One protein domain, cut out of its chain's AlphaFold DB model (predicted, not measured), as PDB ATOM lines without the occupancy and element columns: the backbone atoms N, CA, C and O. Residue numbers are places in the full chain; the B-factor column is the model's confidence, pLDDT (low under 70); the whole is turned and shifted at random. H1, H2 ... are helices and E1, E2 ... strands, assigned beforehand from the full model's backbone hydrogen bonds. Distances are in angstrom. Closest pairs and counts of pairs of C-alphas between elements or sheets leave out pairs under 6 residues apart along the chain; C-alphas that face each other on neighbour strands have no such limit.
ATOM      1  N   ILE A  31     135.855 177.319 119.099       71.81
ATOM      2  CA  ILE A  31     135.127 177.673 117.879       71.81
ATOM      3  C   ILE A  31     135.673 176.783 116.764       71.81
ATOM      4  O   ILE A  31     136.885 176.729 116.546       71.81
ATOM      5  N   ARG A  32     134.789 176.053 116.078       76.88
ATOM      6  CA  ARG A  32     135.174 175.238 114.924       76.88
ATOM      7  C   ARG A  32     134.738 175.939 113.654       76.88
ATOM      8  O   ARG A  32     133.552 176.177 113.447       76.88
ATOM      9  N   THR A  33     135.705 176.208 112.789       78.00
ATOM     10  CA  THR A  33     135.465 176.832 111.490       78.00
ATOM     11  C   THR A  33     135.778 175.817 110.402       78.00
ATOM     12  O   THR A  33     136.893 175.308 110.330       78.00
ATOM     13  N   THR A  34     134.793 175.492 109.567       80.94
ATOM     14  CA  THR A  34     134.977 174.602 108.413       80.94
ATOM     15  C   THR A  34     134.909 175.424 107.137       80.94
ATOM     16  O   THR A  34     133.902 176.080 106.887       80.94
ATOM     17  N   VAL A  35     135.958 175.392 106.318       82.62
ATOM     18  CA  VAL A  35     135.942 176.050 105.004       82.62
ATOM     19  C   VAL A  35     135.169 175.178 104.025       82.62
ATOM     20  O   VAL A  35     135.438 173.977 103.926       82.62
ATOM     21  N   LEU A  36     134.225 175.777 103.305       83.38
ATOM     22  CA  LEU A  36     133.580 175.148 102.162       83.38
ATOM     23  C   LEU A  36     134.240 175.661 100.885       83.38
ATOM     24  O   LEU A  36     134.305 176.867 100.647       83.38
ATOM     25  N   THR A  37     134.725 174.743 100.058       81.12
ATOM     26  CA  THR A  37     135.261 175.039  98.733       81.12
ATOM     27  C   THR A  37     134.364 174.414  97.678       81.12
ATOM     28  O   THR A  37     133.942 173.266  97.793       81.12
ATOM     29  N   MET A  38     134.038 175.183  96.645       78.06
ATOM     30  CA  MET A  38     133.345 174.654  95.478       78.06
ATOM     31  C   MET A  38     134.401 174.119  94.517       78.06
ATOM     32  O   MET A  38     135.344 174.826  94.168       78.06
ATOM     33  N   SER A  39     134.285 172.851  94.156       76.00
ATOM     34  CA  SER A  39     135.149 172.227  93.161       76.00
ATOM     35  C   SER A  39     134.618 172.514  91.753       76.00
ATOM     36  O   SER A  39     133.452 172.875  91.583       76.00
ATOM     37  N   GLY A  40     135.479 172.394  90.739       73.69
ATOM     38  CA  GLY A  40     135.135 172.693  89.341       73.69
ATOM     39  C   GLY A  40     134.019 171.808  88.769       73.69
ATOM     40  O   GLY A  40     133.384 172.176  87.791       73.69
ATOM     41  N   ASP A  41     133.731 170.680  89.420       79.75
ATOM     42  CA  ASP A  41     132.606 169.778  89.147       79.75
ATOM     43  C   ASP A  41     131.272 170.252  89.766       79.75
ATOM     44  O   ASP A  41     130.280 169.525  89.735       79.75
ATOM     45  N   GLY A  42     131.232 171.452  90.355       74.94
ATOM     46  CA  GLY A  42     130.043 172.036  90.980       74.94
ATOM     47  C   GLY A  42     129.727 171.486  92.374       74.94
ATOM     48  O   GLY A  42     128.765 171.926  93.006       74.94
ATOM     49  N   TRP A  43     130.532 170.551  92.888       78.88
ATOM     50  CA  TRP A  43     130.336 169.969  94.212       78.88
ATOM     51  C   TRP A  43     130.960 170.828  95.311       78.88
ATOM     52  O   TRP A  43     132.072 171.342  95.181       78.88
ATOM     53  N   ILE A  44     130.256 170.936  96.440       77.94
ATOM     54  CA  ILE A  44     130.780 171.578  97.646       77.94
ATOM     55  C   ILE A  44     131.589 170.548  98.433       77.94
ATOM     56  O   ILE A  44     131.054 169.553  98.938       77.94
ATOM     57  N   ASN A  45     132.879 170.820  98.565       79.50
ATOM     58  CA  ASN A  45     133.807 170.068  99.383       79.50
ATOM     59  C   ASN A  45     134.054 170.821 100.690       79.50
ATOM     60  O   ASN A  45     134.314 172.020 100.702       79.50
ATOM     61  N   GLY A  46     133.966 170.114 101.810       76.31
ATOM     62  CA  GLY A  46     134.296 170.651 103.124       76.31
ATOM     63  C   GLY A  46     135.380 169.807 103.773       76.31
ATOM     64  O   GLY A  46     135.362 168.576 103.691       76.31
ATOM     65  N   GLN A  47     136.330 170.456 104.442       69.69
ATOM     66  CA  GLN A  47     137.309 169.754 105.269       69.69
ATOM     67  C   GLN A  47     136.720 169.510 106.659       69.69
ATOM     68  O   GLN A  47     136.784 170.362 107.538       69.69
ATOM     69  N   SER A  48     136.145 168.325 106.877       64.12
ATOM     70  CA  SER A  48     135.666 167.917 108.201       64.12
ATOM     71  C   SER A  48     136.663 166.945 108.829       64.12
ATOM     72  O   SER A  48     136.860 165.837 108.324       64.12
ATOM     73  N   ASN A  49     137.281 167.352 109.943       63.88
ATOM     74  CA  ASN A  49     138.335 166.606 110.649       63.88
ATOM     75  C   ASN A  49     139.586 166.340 109.787       63.88
ATOM     76  O   ASN A  49     140.144 165.247 109.830       63.88
ATOM     77  N   GLY A  50     139.995 167.312 108.963       61.81
ATOM     78  CA  GLY A  50     141.184 167.192 108.107       61.81
ATOM     79  C   GLY A  50     141.019 166.266 106.895       61.81
ATOM     80  O   GLY A  50     141.974 166.068 106.153       61.81
ATOM     81  N   VAL A  51     139.821 165.720 106.663       67.19
ATOM     82  CA  VAL A  51     139.511 164.893 105.489       67.19
ATOM     83  C   VAL A  51     138.511 165.638 104.610       67.19
ATOM     84  O   VAL A  51     137.431 166.015 105.075       67.19
ATOM     85  N   GLY A  52     138.872 165.855 103.343       68.94
ATOM     86  CA  GLY A  52     137.977 166.431 102.341       68.94
ATOM     87  C   GLY A  52     136.815 165.483 102.063       68.94
ATOM     88  O   GLY A  52     137.023 164.318 101.728       68.94
ATOM     89  N   LYS A  53     135.587 165.963 102.246       75.00
ATOM     90  CA  LYS A  53     134.365 165.184 102.031       75.00
ATOM     91  C   LYS A  53     133.441 165.940 101.088       75.00
ATOM     92  O   LYS A  53     133.379 167.166 101.125       75.00
ATOM     93  N   ARG A  54     132.714 165.200 100.251       73.25
ATOM     94  CA  ARG A  54     131.663 165.760  99.394       73.25
ATOM     95  C   ARG A  54     130.397 165.999 100.208       73.25
ATOM     96  O   ARG A  54     130.071 165.222 101.115       73.25
ATOM     97  N   PHE A  55     129.672 167.062  99.874       64.50
ATOM     98  CA  PHE A  55     128.340 167.316 100.415       64.50
ATOM     99  C   PHE A  55     127.424 166.093 100.207       64.50
ATOM    100  O   PHE A  55     127.378 165.523  99.121       64.50
ATOM    101  N   GLY A  56     126.747 165.647 101.269       67.81
ATOM    102  CA  GLY A  56     125.876 164.460 101.256       67.81
ATOM    103  C   GLY A  56     126.565 163.115 101.532       67.81
ATOM    104  O   GLY A  56     125.885 162.165 101.904       67.81
ATOM    105  N   MET A  57     127.899 163.020 101.443       67.50
ATOM    106  CA  MET A  57     128.626 161.767 101.729       67.50
ATOM    107  C   MET A  57     129.007 161.590 103.206       67.50
ATOM    108  O   MET A  57     129.450 160.518 103.607       67.50
ATOM    109  N   THR A  58     128.847 162.623 104.038       59.75
ATOM    110  CA  THR A  58     129.106 162.544 105.483       59.75
ATOM    111  C   THR A  58     128.058 163.287 106.297       59.75
ATOM    112  O   THR A  58     127.164 163.912 105.729       59.75
ATOM    113  N   ARG A  59     128.146 163.172 107.636       64.88
ATOM    114  CA  ARG A  59     127.279 163.899 108.577       64.88
ATOM    115  C   ARG A  59     127.115 165.347 108.102       64.88
ATOM    116  O   ARG A  59     128.127 165.940 107.720       64.88
ATOM    117  N   PRO A  60     125.889 165.901 108.136       67.94
ATOM    118  CA  PRO A  60     125.645 167.264 107.688       67.94
ATOM    119  C   PRO A  60     126.641 168.191 108.373       67.94
ATOM    120  O   PRO A  60     126.875 168.067 109.583       67.94
ATOM    121  N   TYR A  61     127.270 169.065 107.587       73.44
ATOM    122  CA  TYR A  61     128.185 170.041 108.146       73.44
ATOM    123  C   TYR A  61     127.433 170.866 109.195       73.44
ATOM    124  O   TYR A  61     126.326 171.341 108.944       73.44
ATOM    125  N   ARG A  62     128.004 170.964 110.396       77.00
ATOM    126  CA  ARG A  62     127.426 171.748 111.486       77.00
ATOM    127  C   ARG A  62     127.949 173.172 111.413       77.00
ATOM    128  O   ARG A  62     129.092 173.388 111.019       77.00
ATOM    129  N   GLY A  63     127.104 174.108 111.821       81.88
ATOM    130  CA  GLY A  63     127.441 175.519 111.895       81.88
ATOM    131  C   GLY A  63     126.569 176.387 111.003       81.88
ATOM    132  O   GLY A  63     125.812 175.909 110.158       81.88
ATOM    133  N   VAL A  64     126.680 177.687 111.233       81.69
ATOM    134  CA  VAL A  64     126.011 178.719 110.446       81.69
ATOM    135  C   VAL A  64     126.931 179.089 109.281       81.69
ATOM    136  O   VAL A  64     128.116 179.326 109.526       81.69
ATOM    137  N   PRO A  65     126.448 179.112 108.025       83.50
ATOM    138  CA  PRO A  65     127.241 179.577 106.898       83.50
ATOM    139  C   PRO A  65     127.485 181.078 106.973       83.50
ATOM    140  O   PRO A  65     126.584 181.869 107.232       83.50
ATOM    141  N   VAL A  66     128.733 181.443 106.721       81.06
ATOM    142  CA  VAL A  66     129.275 182.781 106.872       81.06
ATOM    143  C   VAL A  66     130.101 183.106 105.641       81.06
ATOM    144  O   VAL A  66     131.066 182.406 105.340       81.06
ATOM    145  N   LYS A  67     129.740 184.173 104.928       82.69
ATOM    146  CA  LYS A  67     130.594 184.722 103.875       82.69
ATOM    147  C   LYS A  67     131.661 185.600 104.511       82.69
ATOM    148  O   LYS A  67     131.334 186.512 105.266       82.69
ATOM    149  N   LEU A  68     132.923 185.332 104.196       80.44
ATOM    150  CA  LEU A  68     134.047 186.191 104.555       80.44
ATOM    151  C   LEU A  68     134.833 186.533 103.298       80.44
ATOM    152  O   LEU A  68     135.086 185.669 102.456       80.44
ATOM    153  N   LYS A  69     135.245 187.796 103.202       84.06
ATOM    154  CA  LYS A  69     136.280 188.204 102.258       84.06
ATOM    155  C   LYS A  69     137.612 187.737 102.812       84.06
ATOM    156  O   LYS A  69     137.968 188.095 103.934       84.06
ATOM    157  N   VAL A  70     138.299 186.895 102.055       86.56
ATOM    158  CA  VAL A  70     139.628 186.417 102.415       86.56
ATOM    159  C   VAL A  70     140.613 186.749 101.306       86.56
ATOM    160  O   VAL A  70     140.272 186.555 100.136       86.56
ATOM    161  N   PRO A  71     141.837 187.170 101.650       90.25
ATOM    162  CA  PRO A  71     142.916 187.300 100.686       90.25
ATOM    163  C   PRO A  71     143.083 185.986  99.923       90.25
ATOM    164  O   PRO A  71     143.339 184.939 100.523       90.25
ATOM    165  N   ALA A  72     142.876 186.017  98.610       91.25
ATOM    166  CA  ALA A  72     142.995 184.828  97.772       91.25
ATOM    167  C   ALA A  72     144.117 184.976  96.758       91.25
ATOM    168  O   ALA A  72     144.874 184.027  96.553       91.25
ATOM    169  N   TYR A  73     144.245 186.167  96.175       93.81
ATOM    170  CA  TYR A  73     145.244 186.430  95.157       93.81
ATOM    171  C   TYR A  73     146.090 187.649  95.505       93.81
ATOM    172  O   TYR A  73     145.594 188.637  96.043       93.81
ATOM    173  N   LEU A  74     147.367 187.580  95.161       95.75
ATOM    174  CA  LEU A  74     148.257 188.721  95.063       95.75
ATOM    175  C   LEU A  74     148.280 189.138  93.592       95.75
ATOM    176  O   LEU A  74     148.739 188.375  92.747       95.75
ATOM    177  N   CYS A  75     147.737 190.306  93.265       96.62
ATOM    178  CA  CYS A  75     147.875 190.890  91.937       96.62
ATOM    179  C   CYS A  75     149.138 191.749  91.906       96.62
ATOM    180  O   CYS A  75     149.298 192.630  92.755       96.62
ATOM    181  N   ILE A  76     150.017 191.483  90.945       97.19
ATOM    182  CA  ILE A  76     151.204 192.291  90.685       97.19
ATOM    183  C   ILE A  76     151.058 192.903  89.302       97.19
ATOM    184  O   ILE A  76     150.875 192.185  88.313       97.19
ATOM    185  N   THR A  77     151.172 194.225  89.249       96.75
ATOM    186  CA  THR A  77     151.068 194.999  88.015       96.75
ATOM    187  C   THR A  77     152.376 195.732  87.784       96.75
ATOM    188  O   THR A  77     152.817 196.516  88.621       96.75
ATOM    189  N   VAL A  78     153.008 195.478  86.644       96.62
ATOM    190  CA  VAL A  78     154.196 196.204  86.199       96.62
ATOM    191  C   VAL A  78     153.736 197.350  85.315       96.62
ATOM    192  O   VAL A  78     153.079 197.141  84.291       96.62
ATOM    193  N   TYR A  79     154.081 198.559  85.724       96.19
ATOM    194  CA  TYR A  79     153.820 199.782  84.990       96.19
ATOM    195  C   TYR A  79     155.112 200.312  84.378       96.19
ATOM    196  O   TYR A  79     156.183 200.163  84.956       96.19
ATOM    197  N   GLU A  80     154.992 200.983  83.241       95.06
ATOM    198  CA  GLU A  80     156.069 201.712  82.577       95.06
ATOM    199  C   GLU A  80     155.628 203.158  82.374       95.06
ATOM    200  O   GLU A  80     154.491 203.420  81.966       95.06
ATOM    201  N   ASN A  81     156.502 204.099  82.724       95.44
ATOM    202  CA  ASN A  81     156.258 205.517  82.513       95.44
ATOM    203  C   ASN A  81     156.696 205.894  81.092       95.44
ATOM    204  O   ASN A  81     157.882 205.855  80.768       95.44
ATOM    205  N   ALA A  82     155.735 206.283  80.255       93.81
ATOM    206  CA  ALA A  82     155.992 206.876  78.951       93.81
ATOM    207  C   ALA A  82     156.152 208.391  79.113       93.81
ATOM    208  O   ALA A  82     155.281 209.073  79.663       93.81
ATOM    209  N   TYR A  83     157.277 208.916  78.640       93.94
ATOM    210  CA  TYR A  83     157.593 210.337  78.701       93.94
ATOM    211  C   TYR A  83     157.258 210.965  77.360       93.94
ATOM    212  O   TYR A  83     157.963 210.760  76.378       93.94
ATOM    213  N   ILE A  84     156.173 211.722  77.306       92.62
ATOM    214  CA  ILE A  84     155.712 212.388  76.093       92.62
ATOM    215  C   ILE A  84     156.030 213.873  76.229       92.62
ATOM    216  O   ILE A  84     155.697 214.503  77.234       92.62
ATOM    217  N   TYR A  85     156.672 214.439  75.218       91.94
ATOM    218  CA  TYR A  85     156.938 215.870  75.140       91.94
ATOM    219  C   TYR A  85     156.280 216.460  73.891       91.94
ATOM    220  O   TYR A  85     156.104 215.782  72.875       91.94
ATOM    221  N   ASP A  86     155.857 217.717  73.998       90.12
ATOM    222  CA  ASP A  86     155.236 218.458  72.902       90.12
ATOM    223  C   ASP A  86     156.244 219.446  72.307       90.12
ATOM    224  O   ASP A  86     156.666 220.389  72.974       90.12
ATOM    225  N   ASP A  87     156.599 219.250  71.037       88.69
ATOM    226  CA  ASP A  87     157.470 220.164  70.282       88.69
ATOM    227  C   ASP A  87     156.705 221.361  69.674       88.69
ATOM    228  O   ASP A  87     157.219 222.086  68.816       88.69
ATOM    229  N   GLY A  88     155.433 221.546  70.048       87.75
ATOM    230  CA  GLY A  88     154.527 222.564  69.509       87.75
ATOM    231  C   GLY A  88     153.947 222.216  68.133       87.75
ATOM    232  O   GLY A  88     153.228 223.021  67.539       87.75
ATOM    233  N   LYS A  89     154.264 221.027  67.601       90.50
ATOM    234  CA  LYS A  89     153.769 220.509  66.310       90.50
ATOM    235  C   LYS A  89     153.266 219.073  66.414       90.50
ATOM    236  O   LYS A  89     152.255 218.739  65.799       90.50
ATOM    237  N   THR A  90     153.979 218.232  67.157       92.50
ATOM    238  CA  THR A  90     153.686 216.809  67.341       92.50
ATOM    239  C   THR A  90     154.048 216.386  68.758       92.50
ATOM    240  O   THR A  90     155.045 216.855  69.304       92.50
ATOM    241  N   LEU A  91     153.266 215.460  69.314       91.00
ATOM    242  CA  LEU A  91     153.621 214.757  70.542       91.00
ATOM    243  C   LEU A  91     154.618 213.657  70.196       91.00
ATOM    244  O   LEU A  91     154.298 212.759  69.416       91.00
ATOM    245  N   ASN A  92     155.810 213.750  70.770       92.88
ATOM    246  CA  ASN A  92     156.884 212.791  70.574       92.88
ATOM    247  C   ASN A  92     157.128 212.030  71.882       92.88
ATOM    248  O   ASN A  92     157.140 212.611  72.967       92.88
ATOM    249  N   GLU A  93     157.299 210.713  71.783       92.50
ATOM    250  CA  GLU A  93     157.654 209.869  72.923       92.50
ATOM    251  C   GLU A  93     159.177 209.850  73.080       92.50
ATOM    252  O   GLU A  93     159.918 209.530  72.148       92.50
ATOM    253  N   TYR A  94     159.651 210.221  74.263       92.06
ATOM    254  CA  TYR A  94     161.055 210.182  74.623       92.06
ATOM    255  C   TYR A  94     161.453 208.748  74.981       92.06
ATOM    256  O   TYR A  94     161.057 208.218  76.020       92.06
ATOM    257  N   GLN A  95     162.251 208.119  74.119       91.12
ATOM    258  CA  GLN A  95     162.777 206.780  74.369       91.12
ATOM    259  C   GLN A  95     163.966 206.855  75.329       91.12
ATOM    260  O   GLN A  95     165.033 207.370  74.986       91.12
ATOM    261  N   LEU A  96     163.782 206.331  76.539       87.81
ATOM    262  CA  LEU A  96     164.873 206.133  77.483       87.81
ATOM    263  C   LEU A  96     165.765 204.967  77.038       87.81
ATOM    264  O   LEU A  96     165.313 204.025  76.393       87.81
ATOM    265  N   SER A  97     167.043 205.021  77.424       87.12
ATOM    266  CA  SER A  97     167.983 203.912  77.191       87.12
ATOM    267  C   SER A  97     167.620 202.647  77.975       87.12
ATOM    268  O   SER A  97     167.916 201.550  77.514       87.12
ATOM    269  N   ALA A  98     166.964 202.816  79.123       86.94
ATOM    270  CA  ALA A  98     166.355 201.761  79.918       86.94
ATOM    271  C   ALA A  98     164.939 202.213  80.319       86.94
ATOM    272  O   ALA A  98     164.770 203.380  80.692       86.94
ATOM    273  N   PRO A  99     163.924 201.341  80.235       90.94
ATOM    274  CA  PRO A  99     162.546 201.705  80.546       90.94
ATOM    275  C   PRO A  99     162.383 202.016  82.043       90.94
ATOM    276  O   PRO A  99     162.849 201.263  82.898       90.94
ATOM    277  N   ASP A 100     161.693 203.113  82.374       93.62
ATOM    278  CA  ASP A 100     161.336 203.435  83.761       93.62
ATOM    279  C   ASP A 100     160.112 202.616  84.179       93.62
ATOM    280  O   ASP A 100     158.961 202.987  83.914       93.62
ATOM    281  N   ARG A 101     160.372 201.456  84.787       94.19
ATOM    282  CA  ARG A 101     159.342 200.525  85.251       94.19
ATOM    283  C   ARG A 101     159.201 200.557  86.764       94.19
ATOM    284  O   ARG A 101     160.183 200.581  87.499       94.19
ATOM    285  N   TRP A 102     157.963 200.466  87.234       94.62
ATOM    286  CA  TRP A 102     157.652 200.312  88.651       94.62
ATOM    287  C   TRP A 102     156.607 199.216  88.858       94.62
ATOM    288  O   TRP A 102     155.788 198.932  87.985       94.62
ATOM    289  N   VAL A 103     156.658 198.573  90.021       97.06
ATOM    290  CA  VAL A 103     155.798 197.437  90.362       97.06
ATOM    291  C   VAL A 103     154.779 197.881  91.402       97.06
ATOM    292  O   VAL A 103     155.156 198.400  92.453       97.06
ATOM    293  N   ASP A 104     153.500 197.661  91.115       96.94
ATOM    294  CA  ASP A 104     152.410 197.796  92.075       96.94
ATOM    295  C   ASP A 104     151.958 196.425  92.566       96.94
ATOM    296  O   ASP A 104     151.973 195.443  91.818       96.94
ATOM    297  N   GLN A 105     151.508 196.370  93.817       97.06
ATOM    298  CA  GLN A 105     150.992 195.149  94.420       97.06
ATOM    299  C   GLN A 105     149.645 195.403  95.085       97.06
ATOM    300  O   GLN A 105     149.471 196.325  95.882       97.06
ATOM    301  N   ARG A 106     148.679 194.534  94.794       94.50
ATOM    302  CA  ARG A 106     147.335 194.608  95.357       94.50
ATOM    303  C   ARG A 106     146.867 193.230  95.789       94.50
ATOM    304  O   ARG A 106     146.794 192.309  94.983       94.50
ATOM    305  N   ILE A 107     146.472 193.108  97.051       94.62
ATOM    306  CA  ILE A 107     145.784 191.913  97.539       94.62
ATOM    307  C   ILE A 107     144.345 191.946  97.024       94.62
ATOM    308  O   ILE A 107     143.635 192.940  97.180       94.62
ATOM    309  N   VAL A 108     143.934 190.859  96.381       92.81
ATOM    310  CA  VAL A 108     142.589 190.668  95.853       92.81
ATOM    311  C   VAL A 108     141.884 189.636  96.715       92.81
ATOM    312  O   VAL A 108     142.256 188.456  96.774       92.81
ATOM    313  N   ASP A 109     140.850 190.113  97.394       92.38
ATOM    314  CA  ASP A 109     140.010 189.281  98.234       92.38
ATOM    315  C   ASP A 109     139.058 188.443  97.379       92.38
ATOM    316  O   ASP A 109     138.468 188.927  96.412       92.38
ATOM    317  N   ALA A 110     138.860 187.189  97.775       90.06
ATOM    318  CA  ALA A 110     137.772 186.358  97.286       90.06
ATOM    319  C   ALA A 110     136.747 186.130  98.395       90.06
ATOM    320  O   ALA A 110     137.082 186.002  99.576       90.06
ATOM    321  N   GLU A 111     135.483 186.025  98.005       87.75
ATOM    322  CA  GLU A 111     134.427 185.602  98.915       87.75
ATOM    323  C   GLU A 111     134.544 184.093  99.145       87.75
ATOM    324  O   GLU A 111     134.447 183.298  98.207       87.75
ATOM    325  N   LYS A 112     134.745 183.677 100.397       85.81
ATOM    326  CA  LYS A 112     134.679 182.268 100.792       85.81
ATOM    327  C   LYS A 112     133.575 182.057 101.813       85.81
ATOM    328  O   LYS A 112     133.301 182.917 102.649       85.81
ATOM    329  N   VAL A 113     132.944 180.889 101.736       83.81
ATOM    330  CA  VAL A 113     131.916 180.471 102.686       83.81
ATOM    331  C   VAL A 113     132.558 179.584 103.742       83.81
ATOM    332  O   VAL A 113     133.132 178.535 103.448       83.81
ATOM    333  N   PHE A 114     132.436 180.004 104.990       84.25
ATOM    334  CA  PHE A 114     132.860 179.268 106.167       84.25
ATOM    335  C   PHE A 114     131.626 178.816 106.930       84.25
ATOM    336  O   PHE A 114     130.660 179.558 107.053       84.25
ATOM    337  N   LEU A 115     131.647 177.610 107.475       84.06
ATOM    338  CA  LEU A 115     130.673 177.184 108.467       84.06
ATOM    339  C   LEU A 115     131.279 177.408 109.841       84.06
ATOM    340  O   LEU A 115     132.307 176.810 110.170       84.06
ATOM    341  N   VAL A 116     130.651 178.278 110.624       83.44
ATOM    342  CA  VAL A 116     131.053 178.552 112.004       83.44
ATOM    343  C   VAL A 116     130.152 177.745 112.929       83.44
ATOM    344  O   VAL A 116     128.944 177.974 112.988       83.44
ATOM    345  N   ASP A 117     130.737 176.783 113.637       82.81
ATOM    346  CA  ASP A 117     130.063 175.996 114.666       82.81
ATOM    347  C   ASP A 117     130.510 176.494 116.046       82.81
ATOM    348  O   ASP A 117     131.661 176.308 116.462       82.81
ATOM    349  N   PHE A 118     129.597 177.170 116.744       77.88
ATOM    350  CA  PHE A 118     129.805 177.591 118.124       77.88
ATOM    351  C   PHE A 118     129.640 176.365 119.021       77.88
ATOM    352  O   PHE A 118     128.523 175.882 119.237       77.88
ATOM    353  N   ALA A 119     130.752 175.838 119.541       73.75
ATOM    354  CA  ALA A 119     130.681 174.754 120.508       73.75
ATOM    355  C   ALA A 119     129.871 175.209 121.724       73.75
ATOM    356  O   ALA A 119     130.153 176.248 122.326       73.75
ATOM    357  N   ARG A 120     128.859 174.419 122.089       68.75
ATOM    358  CA  ARG A 120     128.075 174.683 123.296       68.75
ATOM    359  C   ARG A 120     128.993 174.575 124.517       68.75
ATOM    360  O   ARG A 120     129.737 173.591 124.599       68.75
ATOM    361  N   PRO A 121     128.944 175.535 125.456       63.75
ATOM    362  CA  PRO A 121     129.683 175.406 126.702       63.75
ATOM    363  C   PRO A 121     129.177 174.181 127.476       63.75
ATOM    364  O   PRO A 121     128.023 173.773 127.337       63.75
ATOM    365  N   LEU A 122     130.054 173.580 128.286       60.41
ATOM    366  CA  LEU A 122     129.727 172.393 129.086       60.41
ATOM    367  C   LEU A 122     128.608 172.677 130.108       60.41
ATOM    368  O   LEU A 122     127.857 171.773 130.466       60.41
ATOM    369  N   SER A 123     128.493 173.932 130.550       56.72
ATOM    370  CA  SER A 123     127.449 174.442 131.440       56.72
ATOM    371  C   SER A 123     127.124 175.901 131.090       56.72
ATOM    372  O   SER A 123     127.987 176.619 130.588       56.72
ATOM    373  N   GLY A 124     125.891 176.333 131.359       62.62
ATOM    374  CA  GLY A 124     125.415 177.698 131.106       62.62
ATOM    375  C   GLY A 124     124.574 177.855 129.836       62.62
ATOM    376  O   GLY A 124     124.236 176.890 129.148       62.62
ATOM    377  N   THR A 125     124.198 179.100 129.543       68.19
ATOM    378  CA  THR A 125     123.446 179.475 128.342       68.19
ATOM    379  C   THR A 125     124.335 180.292 127.410       68.19
ATOM    380  O   THR A 125     125.005 181.238 127.822       68.19
ATOM    381  N   SER A 126     124.343 179.925 126.130       63.34
ATOM    382  CA  SER A 126     124.969 180.718 125.073       63.34
ATOM    383  C   SER A 126     123.872 181.402 124.262       63.34
ATOM    384  O   SER A 126     123.119 180.722 123.558       63.34
ATOM    385  N   SER A 127     123.766 182.728 124.344       72.81
ATOM    386  CA  SER A 127     122.946 183.503 123.412       72.81
ATOM    387  C   SER A 127     123.864 184.192 122.408       72.81
ATOM    388  O   SER A 127     124.612 185.112 122.728       72.81
ATOM    389  N   HIS A 128     123.828 183.719 121.165       72.94
ATOM    390  CA  HIS A 128     124.533 184.356 120.060       72.94
ATOM    391  C   HIS A 128     123.517 185.114 119.220       72.94
ATOM    392  O   HIS A 128     122.650 184.503 118.596       72.94
ATOM    393  N   LYS A 129     123.615 186.443 119.217       76.75
ATOM    394  CA  LYS A 129     122.908 187.279 118.259       76.75
ATOM    395  C   LYS A 129     123.843 187.536 117.083       76.75
ATOM    396  O   LYS A 129     124.902 188.150 117.226       76.75
ATOM    397  N   LEU A 130     123.461 186.986 115.943       75.50
ATOM    398  CA  LEU A 130     124.163 187.133 114.680       75.50
ATOM    399  C   LEU A 130     123.410 188.190 113.879       75.50
ATOM    400  O   LEU A 130     122.316 187.911 113.394       75.50
ATOM    401  N   ASP A 131     123.972 189.392 113.779       79.25
ATOM    402  CA  ASP A 131     123.417 190.413 112.899       79.25
ATOM    403  C   ASP A 131     124.046 190.212 111.511       79.25
ATOM    404  O   ASP A 131     125.236 190.462 111.284       79.25
ATOM    405  N   ILE A 132     123.237 189.667 110.601       77.00
ATOM    406  CA  ILE A 132     123.597 189.415 109.205       77.00
ATOM    407  C   ILE A 132     122.922 190.493 108.367       77.00
ATOM    408  O   ILE A 132     121.718 190.711 108.485       77.00
ATOM    409  N   ASP A 133     123.689 191.160 107.512       80.00
ATOM    410  CA  ASP A 133     123.103 192.047 106.513       80.00
ATOM    411  C   ASP A 133     122.406 191.201 105.440       80.00
ATOM    412  O   ASP A 133     123.058 190.511 104.655       80.00
ATOM    413  N   GLU A 134     121.074 191.247 105.409       80.06
ATOM    414  CA  GLU A 134     120.235 190.457 104.500       80.06
ATOM    415  C   GLU A 134     120.587 190.666 103.022       80.06
ATOM    416  O   GLU A 134     120.403 189.763 102.207       80.06
ATOM    417  N   LYS A 135     121.112 191.845 102.661       80.88
ATOM    418  CA  LYS A 135     121.432 192.173 101.265       80.88
ATOM    419  C   LYS A 135     122.740 191.552 100.803       80.88
ATOM    420  O   LYS A 135     122.851 191.128  99.656       80.88
ATOM    421  N   SER A 136     123.739 191.544 101.674       76.25
ATOM    422  CA  SER A 136     125.105 191.174 101.313       76.25
ATOM    423  C   SER A 136     125.493 189.778 101.816       76.25
ATOM    424  O   SER A 136     126.390 189.135 101.266       76.25
ATOM    425  N   GLY A 137     124.770 189.254 102.811       68.75
ATOM    426  CA  GLY A 137     125.035 187.963 103.442       68.75
ATOM    427  C   GLY A 137     126.294 187.953 104.314       68.75
ATOM    428  O   GLY A 137     126.779 186.874 104.660       68.75
ATOM    429  N   TYR A 138     126.839 189.130 104.643       70.19
ATOM    430  CA  TYR A 138     127.986 189.300 105.533       70.19
ATOM    431  C   TYR A 138     127.548 189.552 106.980       70.19
ATOM    432  O   TYR A 138     126.462 190.073 107.243       70.19
ATOM    433  N   PHE A 139     128.429 189.223 107.926       64.50
ATOM    434  CA  PHE A 139     128.261 189.606 109.327       64.50
ATOM    435  C   PHE A 139     128.591 191.076 109.504       64.50
ATOM    436  O   PHE A 139     129.677 191.517 109.134       64.50
ATOM    437  N   THR A 140     127.678 191.811 110.128       71.19
ATOM    438  CA  THR A 140     127.959 193.169 110.600       71.19
ATOM    439  C   THR A 140     128.439 193.136 112.044       71.19
ATOM    440  O   THR A 140     129.386 193.834 112.396       71.19
ATOM    441  N   SER A 141     127.845 192.273 112.875       65.81
ATOM    442  CA  SER A 141     128.325 192.010 114.228       65.81
ATOM    443  C   SER A 141     127.966 190.599 114.703       65.81
ATOM    444  O   SER A 141     126.916 190.044 114.371       65.81
ATOM    445  N   VAL A 142     128.852 190.009 115.507       63.75
ATOM    446  CA  VAL A 142     128.566 188.801 116.287       63.75
ATOM    447  C   VAL A 142     128.524 189.230 117.743       63.75
ATOM    448  O   VAL A 142     129.561 189.358 118.390       63.75
ATOM    449  N   THR A 143     127.323 189.479 118.259       67.50
ATOM    450  CA  THR A 143     127.141 189.803 119.675       67.50
ATOM    451  C   THR A 143     126.756 188.521 120.396       67.50
ATOM    452  O   THR A 143     125.604 188.093 120.389       67.50
ATOM    453  N   GLY A 144     127.754 187.846 120.958       56.94
ATOM    454  CA  GLY A 144     127.557 186.646 121.761       56.94
ATOM    455  C   GLY A 144     127.656 186.968 123.239       56.94
ATOM    456  O   GLY A 144     128.738 187.311 123.707       56.94
ATOM    457  N   THR A 145     126.569 186.789 123.984       57.31
ATOM    458  CA  THR A 145     126.661 186.678 125.438       57.31
ATOM    459  C   THR A 145     126.822 185.202 125.755       57.31
ATOM    460  O   THR A 145     125.863 184.427 125.793       57.31
ATOM    461  N   VAL A 146     128.072 184.790 125.931       51.09
ATOM    462  CA  VAL A 146     128.364 183.508 126.565       51.09
ATOM    463  C   VAL A 146     128.385 183.787 128.057       51.09
ATOM    464  O   VAL A 146     129.357 184.329 128.579       51.09
ATOM    465  N   THR A 147     127.282 183.475 128.739       58.09
ATOM    466  CA  THR A 147     127.253 183.542 130.200       58.09
ATOM    467  C   THR A 147     127.940 182.294 130.722       58.09
ATOM    468  O   THR A 147     127.305 181.279 131.011       58.09
ATOM    469  N   ASP A 148     129.264 182.364 130.780       45.00
ATOM    470  CA  ASP A 148     130.076 181.339 131.407       45.00
ATOM    471  C   ASP A 148     130.138 181.604 132.914       45.00
ATOM    472  O   ASP A 148     130.795 182.537 133.382       45.00
ATOM    473  N   THR A 149     129.419 180.798 133.693       59.53
ATOM    474  CA  THR A 149     129.416 180.937 135.152       59.53
ATOM    475  C   THR A 149     130.671 180.359 135.806       59.53
ATOM    476  O   THR A 149     130.883 180.584 136.999       59.53
ATOM    477  N   SER A 150     131.532 179.659 135.058       55.94
ATOM    478  CA  SER A 150     132.738 179.044 135.617       55.94
ATOM    479  C   SER A 150     133.742 180.090 136.113       55.94
ATOM    480  O   SER A 150     134.332 179.924 137.181       55.94
ATOM    481  N   GLU A 184     156.364 221.617  83.332       67.56
ATOM    482  CA  GLU A 184     155.417 222.391  82.495       67.56
ATOM    483  C   GLU A 184     155.264 221.883  81.047       67.56
ATOM    484  O   GLU A 184     154.242 222.162  80.426       67.56
ATOM    485  N   HIS A 185     156.181 221.054  80.527       71.62
ATOM    486  CA  HIS A 185     156.089 220.520  79.149       71.62
ATOM    487  C   HIS A 185     156.340 219.011  79.008       71.62
ATOM    488  O   HIS A 185     156.403 218.496  77.892       71.62
ATOM    489  N   LEU A 186     156.473 218.292  80.125       82.56
ATOM    490  CA  LEU A 186     156.685 216.848  80.134       82.56
ATOM    491  C   LEU A 186     155.419 216.153  80.637       82.56
ATOM    492  O   LEU A 186     155.053 216.287  81.805       82.56
ATOM    493  N   LEU A 187     154.755 215.411  79.756       88.19
ATOM    494  CA  LEU A 187     153.627 214.557  80.102       88.19
ATOM    495  C   LEU A 187     154.165 213.170  80.451       88.19
ATOM    496  O   LEU A 187     154.810 212.523  79.632       88.19
ATOM    497  N   ILE A 188     153.902 212.716  81.674       91.00
ATOM    498  CA  ILE A 188     154.260 211.366  82.115       91.00
ATOM    499  C   ILE A 188     152.982 210.533  82.119       91.00
ATOM    500  O   ILE A 188     152.089 210.763  82.939       91.00
ATOM    501  N   GLU A 189     152.884 209.578  81.200       92.12
ATOM    502  CA  GLU A 189     151.761 208.650  81.110       92.12
ATOM    503  C   GLU A 189     152.148 207.287  81.691       92.12
ATOM    504  O   GLU A 189     153.184 206.717  81.360       92.12
ATOM    505  N   LYS A 190     151.301 206.745  82.569       94.44
ATOM    506  CA  LYS A 190     151.494 205.411  83.144       94.44
ATOM    507  C   LYS A 190     150.846 204.364  82.248       94.44
ATOM    508  O   LYS A 190     149.623 204.347  82.115       94.44
ATOM    509  N   ARG A 191     151.641 203.441  81.712       93.12
ATOM    510  CA  ARG A 191     151.175 202.310  80.906       93.12
ATOM    511  C   ARG A 191     151.315 201.005  81.681       93.12
ATOM    512  O   ARG A 191     152.335 200.771  82.314       93.12
ATOM    513  N   VAL A 192     150.307 200.135  81.621       96.00
ATOM    514  CA  VAL A 192     150.420 198.765  82.151       96.00
ATOM    515  C   VAL A 192     151.185 197.914  81.140       96.00
ATOM    516  O   VAL A 192     150.752 197.793  79.993       96.00
ATOM    517  N   VAL A 193     152.305 197.333  81.563       95.44
ATOM    518  CA  VAL A 193     153.106 196.400  80.758       95.44
ATOM    519  C   VAL A 193     152.607 194.978  80.957       95.44
ATOM    520  O   VAL A 193     152.338 194.270  79.988       95.44
ATOM    521  N   ALA A 194     152.449 194.574  82.216       96.25
ATOM    522  CA  ALA A 194     152.005 193.242  82.581       96.25
ATOM    523  C   ALA A 194     151.184 193.279  83.868       96.25
ATOM    524  O   ALA A 194     151.453 194.067  84.772       96.25
ATOM    525  N   GLU A 195     150.197 192.397  83.959       96.94
ATOM    526  CA  GLU A 195     149.410 192.170  85.167       96.94
ATOM    527  C   GLU A 195     149.277 190.662  85.362       96.94
ATOM    528  O   GLU A 195     148.941 189.933  84.423       96.94
ATOM    529  N   ARG A 196     149.544 190.181  86.577       97.31
ATOM    530  CA  ARG A 196     149.388 188.766  86.912       97.31
ATOM    531  C   ARG A 196     148.830 188.584  88.316       97.31
ATOM    532  O   ARG A 196     149.216 189.272  89.255       97.31
ATOM    533  N   TYR A 197     147.934 187.609  88.441       96.69
ATOM    534  CA  TYR A 197     147.337 187.181  89.700       96.69
ATOM    535  C   TYR A 197     148.039 185.906  90.167       96.69
ATOM    536  O   TYR A 197     148.084 184.917  89.433       96.69
ATOM    537  N   PHE A 198     148.561 185.925  91.387       95.88
ATOM    538  CA  PHE A 198     149.186 184.783  92.040       95.88
ATOM    539  C   PHE A 198     148.294 184.298  93.169       95.88
ATOM    540  O   PHE A 198     147.795 185.107  93.947       95.88
ATOM    541  N   ASN A 199     148.068 182.995  93.282       93.94
ATOM    542  CA  ASN A 199     147.309 182.453  94.401       93.94
ATOM    543  C   ASN A 199     148.182 182.465  95.660       93.94
ATOM    544  O   ASN A 199     149.252 181.869  95.690       93.94
ATOM    545  N   ILE A 200     147.701 183.113  96.723       93.50
ATOM    546  CA  ILE A 200     148.447 183.270  97.986       93.50
ATOM    547  C   ILE A 200     148.717 181.912  98.660       93.50
ATOM    548  O   ILE A 200     149.615 181.785  99.485       93.50
ATOM    549  N   ASN A 201     147.934 180.886  98.316       87.12
ATOM    550  CA  ASN A 201     148.068 179.546  98.883       87.12
ATOM    551  C   ASN A 201     149.041 178.650  98.099       87.12
ATOM    552  O   ASN A 201     149.253 177.508  98.514       87.12
ATOM    553  N   ASP A 202     149.597 179.126  96.981       89.06
ATOM    554  CA  ASP A 202     150.602 178.377  96.230       89.06
ATOM    555  C   ASP A 202     151.914 178.375  97.018       89.06
ATOM    556  O   ASP A 202     152.377 179.400  97.517       89.06
ATOM    557  N   CYS A 203     152.521 177.203  97.164       90.69
ATOM    558  CA  CYS A 203     153.692 177.056  98.023       90.69
ATOM    559  C   CYS A 203     155.004 177.540  97.382       90.69
ATOM    560  O   CYS A 203     156.031 177.608  98.052       90.69
ATOM    561  N   ASP A 204     154.969 177.895  96.102       92.62
ATOM    562  CA  ASP A 204     156.039 178.524  95.333       92.62
ATOM    563  C   ASP A 204     155.703 179.976  94.955       92.62
ATOM    564  O   ASP A 204     156.321 180.527  94.046       92.62
ATOM    565  N   LEU A 205     154.760 180.612  95.666       94.00
ATOM    566  CA  LEU A 205     154.335 181.997  95.438       94.00
ATOM    567  C   LEU A 205     155.524 182.948  95.243       94.00
ATOM    568  O   LEU A 205     155.594 183.638  94.229       94.00
ATOM    569  N   ASP A 206     156.476 182.945  96.178       93.88
ATOM    570  CA  ASP A 206     157.636 183.845  96.140       93.88
ATOM    571  C   ASP A 206     158.491 183.623  94.886       93.88
ATOM    572  O   ASP A 206     158.957 184.578  94.266       93.88
ATOM    573  N   ALA A 207     158.658 182.365  94.468       92.81
ATOM    574  CA  ALA A 207     159.406 182.010  93.268       92.81
ATOM    575  C   ALA A 207     158.677 182.452  91.993       92.81
ATOM    576  O   ALA A 207     159.305 182.993  91.083       92.81
ATOM    577  N   GLN A 208     157.355 182.262  91.935       94.50
ATOM    578  CA  GLN A 208     156.538 182.711  90.808       94.50
ATOM    579  C   GLN A 208     156.550 184.242  90.675       94.50
ATOM    580  O   GLN A 208     156.677 184.763  89.566       94.50
ATOM    581  N   VAL A 209     156.448 184.961  91.798       95.88
ATOM    582  CA  VAL A 209     156.519 186.427  91.848       95.88
ATOM    583  C   VAL A 209     157.899 186.920  91.420       95.88
ATOM    584  O   VAL A 209     157.988 187.805  90.569       95.88
ATOM    585  N   ALA A 210     158.972 186.329  91.953       94.06
ATOM    586  CA  ALA A 210     160.336 186.703  91.594       94.06
ATOM    587  C   ALA A 210     160.599 186.496  90.098       94.06
ATOM    588  O   ALA A 210     161.124 187.393  89.446       94.06
ATOM    589  N   ALA A 211     160.166 185.361  89.538       90.94
ATOM    590  CA  ALA A 211     160.295 185.076  88.111       90.94
ATOM    591  C   ALA A 211     159.512 186.076  87.244       90.94
ATOM    592  O   ALA A 211     160.014 186.525  86.219       90.94
ATOM    593  N   PHE A 212     158.304 186.461  87.663       94.62
ATOM    594  CA  PHE A 212     157.500 187.450  86.946       94.62
ATOM    595  C   PHE A 212     158.144 188.843  86.944       94.62
ATOM    596  O   PHE A 212     158.157 189.504  85.905       94.62
ATOM    597  N   ILE A 213     158.694 189.272  88.084       95.06
ATOM    598  CA  ILE A 213     159.422 190.543  88.197       95.06
ATOM    599  C   ILE A 213     160.703 190.494  87.358       95.06
ATOM    600  O   ILE A 213     160.976 191.433  86.620       95.06
ATOM    601  N   ASP A 214     161.463 189.401  87.413       91.06
ATOM    602  CA  ASP A 214     162.692 189.245  86.629       91.06
ATOM    603  C   ASP A 214     162.415 189.301  85.115       91.06
ATOM    604  O   ASP A 214     163.121 189.980  84.369       91.06
ATOM    605  N   GLU A 215     161.326 188.670  84.671       90.19
ATOM    606  CA  GLU A 215     160.893 188.662  83.272       90.19
ATOM    607  C   GLU A 215     160.457 190.046  82.764       90.19
ATOM    608  O   GLU A 215     160.746 190.384  81.619       90.19
ATOM    609  N   HIS A 216     159.773 190.850  83.582       91.81
ATOM    610  CA  HIS A 216     159.149 192.099  83.115       91.81
ATOM    611  C   HIS A 216     159.868 193.372  83.567       91.81
ATOM    612  O   HIS A 216     159.642 194.433  82.992       91.81
ATOM    613  N   VAL A 217     160.728 193.305  84.583       91.31
ATOM    614  CA  VAL A 217     161.484 194.458  85.097       91.31
ATOM    615  C   VAL A 217     162.955 194.362  84.708       91.31
ATOM    616  O   VAL A 217     163.504 195.350  84.234       91.31
ATOM    617  N   ASN A 218     163.581 193.190  84.859       86.75
ATOM    618  CA  ASN A 218     165.025 193.041  84.640       86.75
ATOM    619  C   ASN A 218     165.383 192.625  83.207       86.75
ATOM    620  O   ASN A 218     166.438 193.010  82.700       86.75
ATOM    621  N   CYS A 219     164.538 191.831  82.542       78.62
ATOM    622  CA  CYS A 219     164.757 191.469  81.147       78.62
ATOM    623  C   CYS A 219     164.281 192.605  80.235       78.62
ATOM    624  O   CYS A 219     163.095 192.726  79.919       78.62
ATOM    625  N   ASP A 220     165.214 193.419  79.745       66.00
ATOM    626  CA  ASP A 220     164.943 194.178  78.532       66.00
ATOM    627  C   ASP A 220     164.705 193.176  77.397       66.00
ATOM    628  O   ASP A 220     165.524 192.294  77.128       66.00
ATOM    629  N   HIS A 221     163.586 193.312  76.682       58.19
ATOM    630  CA  HIS A 221     163.261 192.488  75.510       58.19
ATOM    631  C   HIS A 221     164.355 192.522  74.410       58.19
ATOM    632  O   HIS A 221     164.287 191.766  73.439       58.19
TER     633      HIS A 221
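AT A GLANCE: This is residues 31 to 150 and 184 to 221 of the 297 residues of an uncharacterized protein of Actinobacteria bacterium (UniProt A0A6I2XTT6). The model is a long rod whose spine is two long antiparallel strands, E4 and E6. Near one end, the small meander E1 E2 E3 is joined to the spine through E1, and the hairpin E7 and E8 forms a separate small sheet; toward the other end, E9 runs beside E4, H1 covers part of one face, and the short E5 folds back on the end of E4. The printed part has 158 residues with nine named strands and then one named helix, in the order E1 to E9, H1; its class is mostly strand. Strands E1 to E6 and E9 make one branched, twisted antiparallel sheet. The whole is extended, with a radius of gyration of the C-alphas of 25.3 A and spans of 81 by 34 by 31 A.

HOW THE PARTS SIT: E1, residues 31 to 38, E2, residues 44 to 48, and E3, residues 51 to 54, form a meander, each strand the antiparallel neighbour of the one before; N 37 and O 45 are 2.8 A apart, and N 46 and O 53 are 3.1 A apart. E1 is also antiparallel to E6, residues 101 to 118, with N 34 and O 115 at 2.9 A. E4, residues 64 to 86, is antiparallel to E6 at 172 degrees, with N 66 and O 114 at 2.7 A. E5, residues 91 to 94, and E6 lie on one side of E4, and E9, residues 186 to 199, on the other side. N 85 and O 92 of the hairpin E4 and E5 are 2.9 A apart; N 76 and O 196 of E4 and E9 are 2.9 A apart. E7, residues 125 to 132, and E8, residues 139 to 147, form a hairpin, with N 129 and O 143 at 2.8 A. H1, residues 205 to 218, is on the branched sheet at a height over the sheet of 9.3 A, over E4 and along the strands, at 7 degrees to E4 on the local plane. Every O i to N i+4 pair in H1 is within hydrogen-bond range.

IN THESE COORDINATES: E1 begins at C-alpha 31, (135.127, 177.673, 117.879). E4 is 62.0 A long and bends by 50 degrees at residue 83; E6 is 49.8 A long and bends by 58 degrees at residue 115. E9 is 38.4 A long. H1, 18.8 A long, ends at C-alpha 218, (165.025, 193.041, 84.640).

THE WHOLE: The two farthest C-alphas, those of Lys 89 and Ser 123, are 84.0 A apart. Residues 151 to 183 are not printed, and C-alphas 150 and 184 are 72.2 A apart across the cut. Of the links that are printed whole, none is long. The mean pLDDT of the printed part is 81.8; 34 residues are under 70, among them 141 to 150.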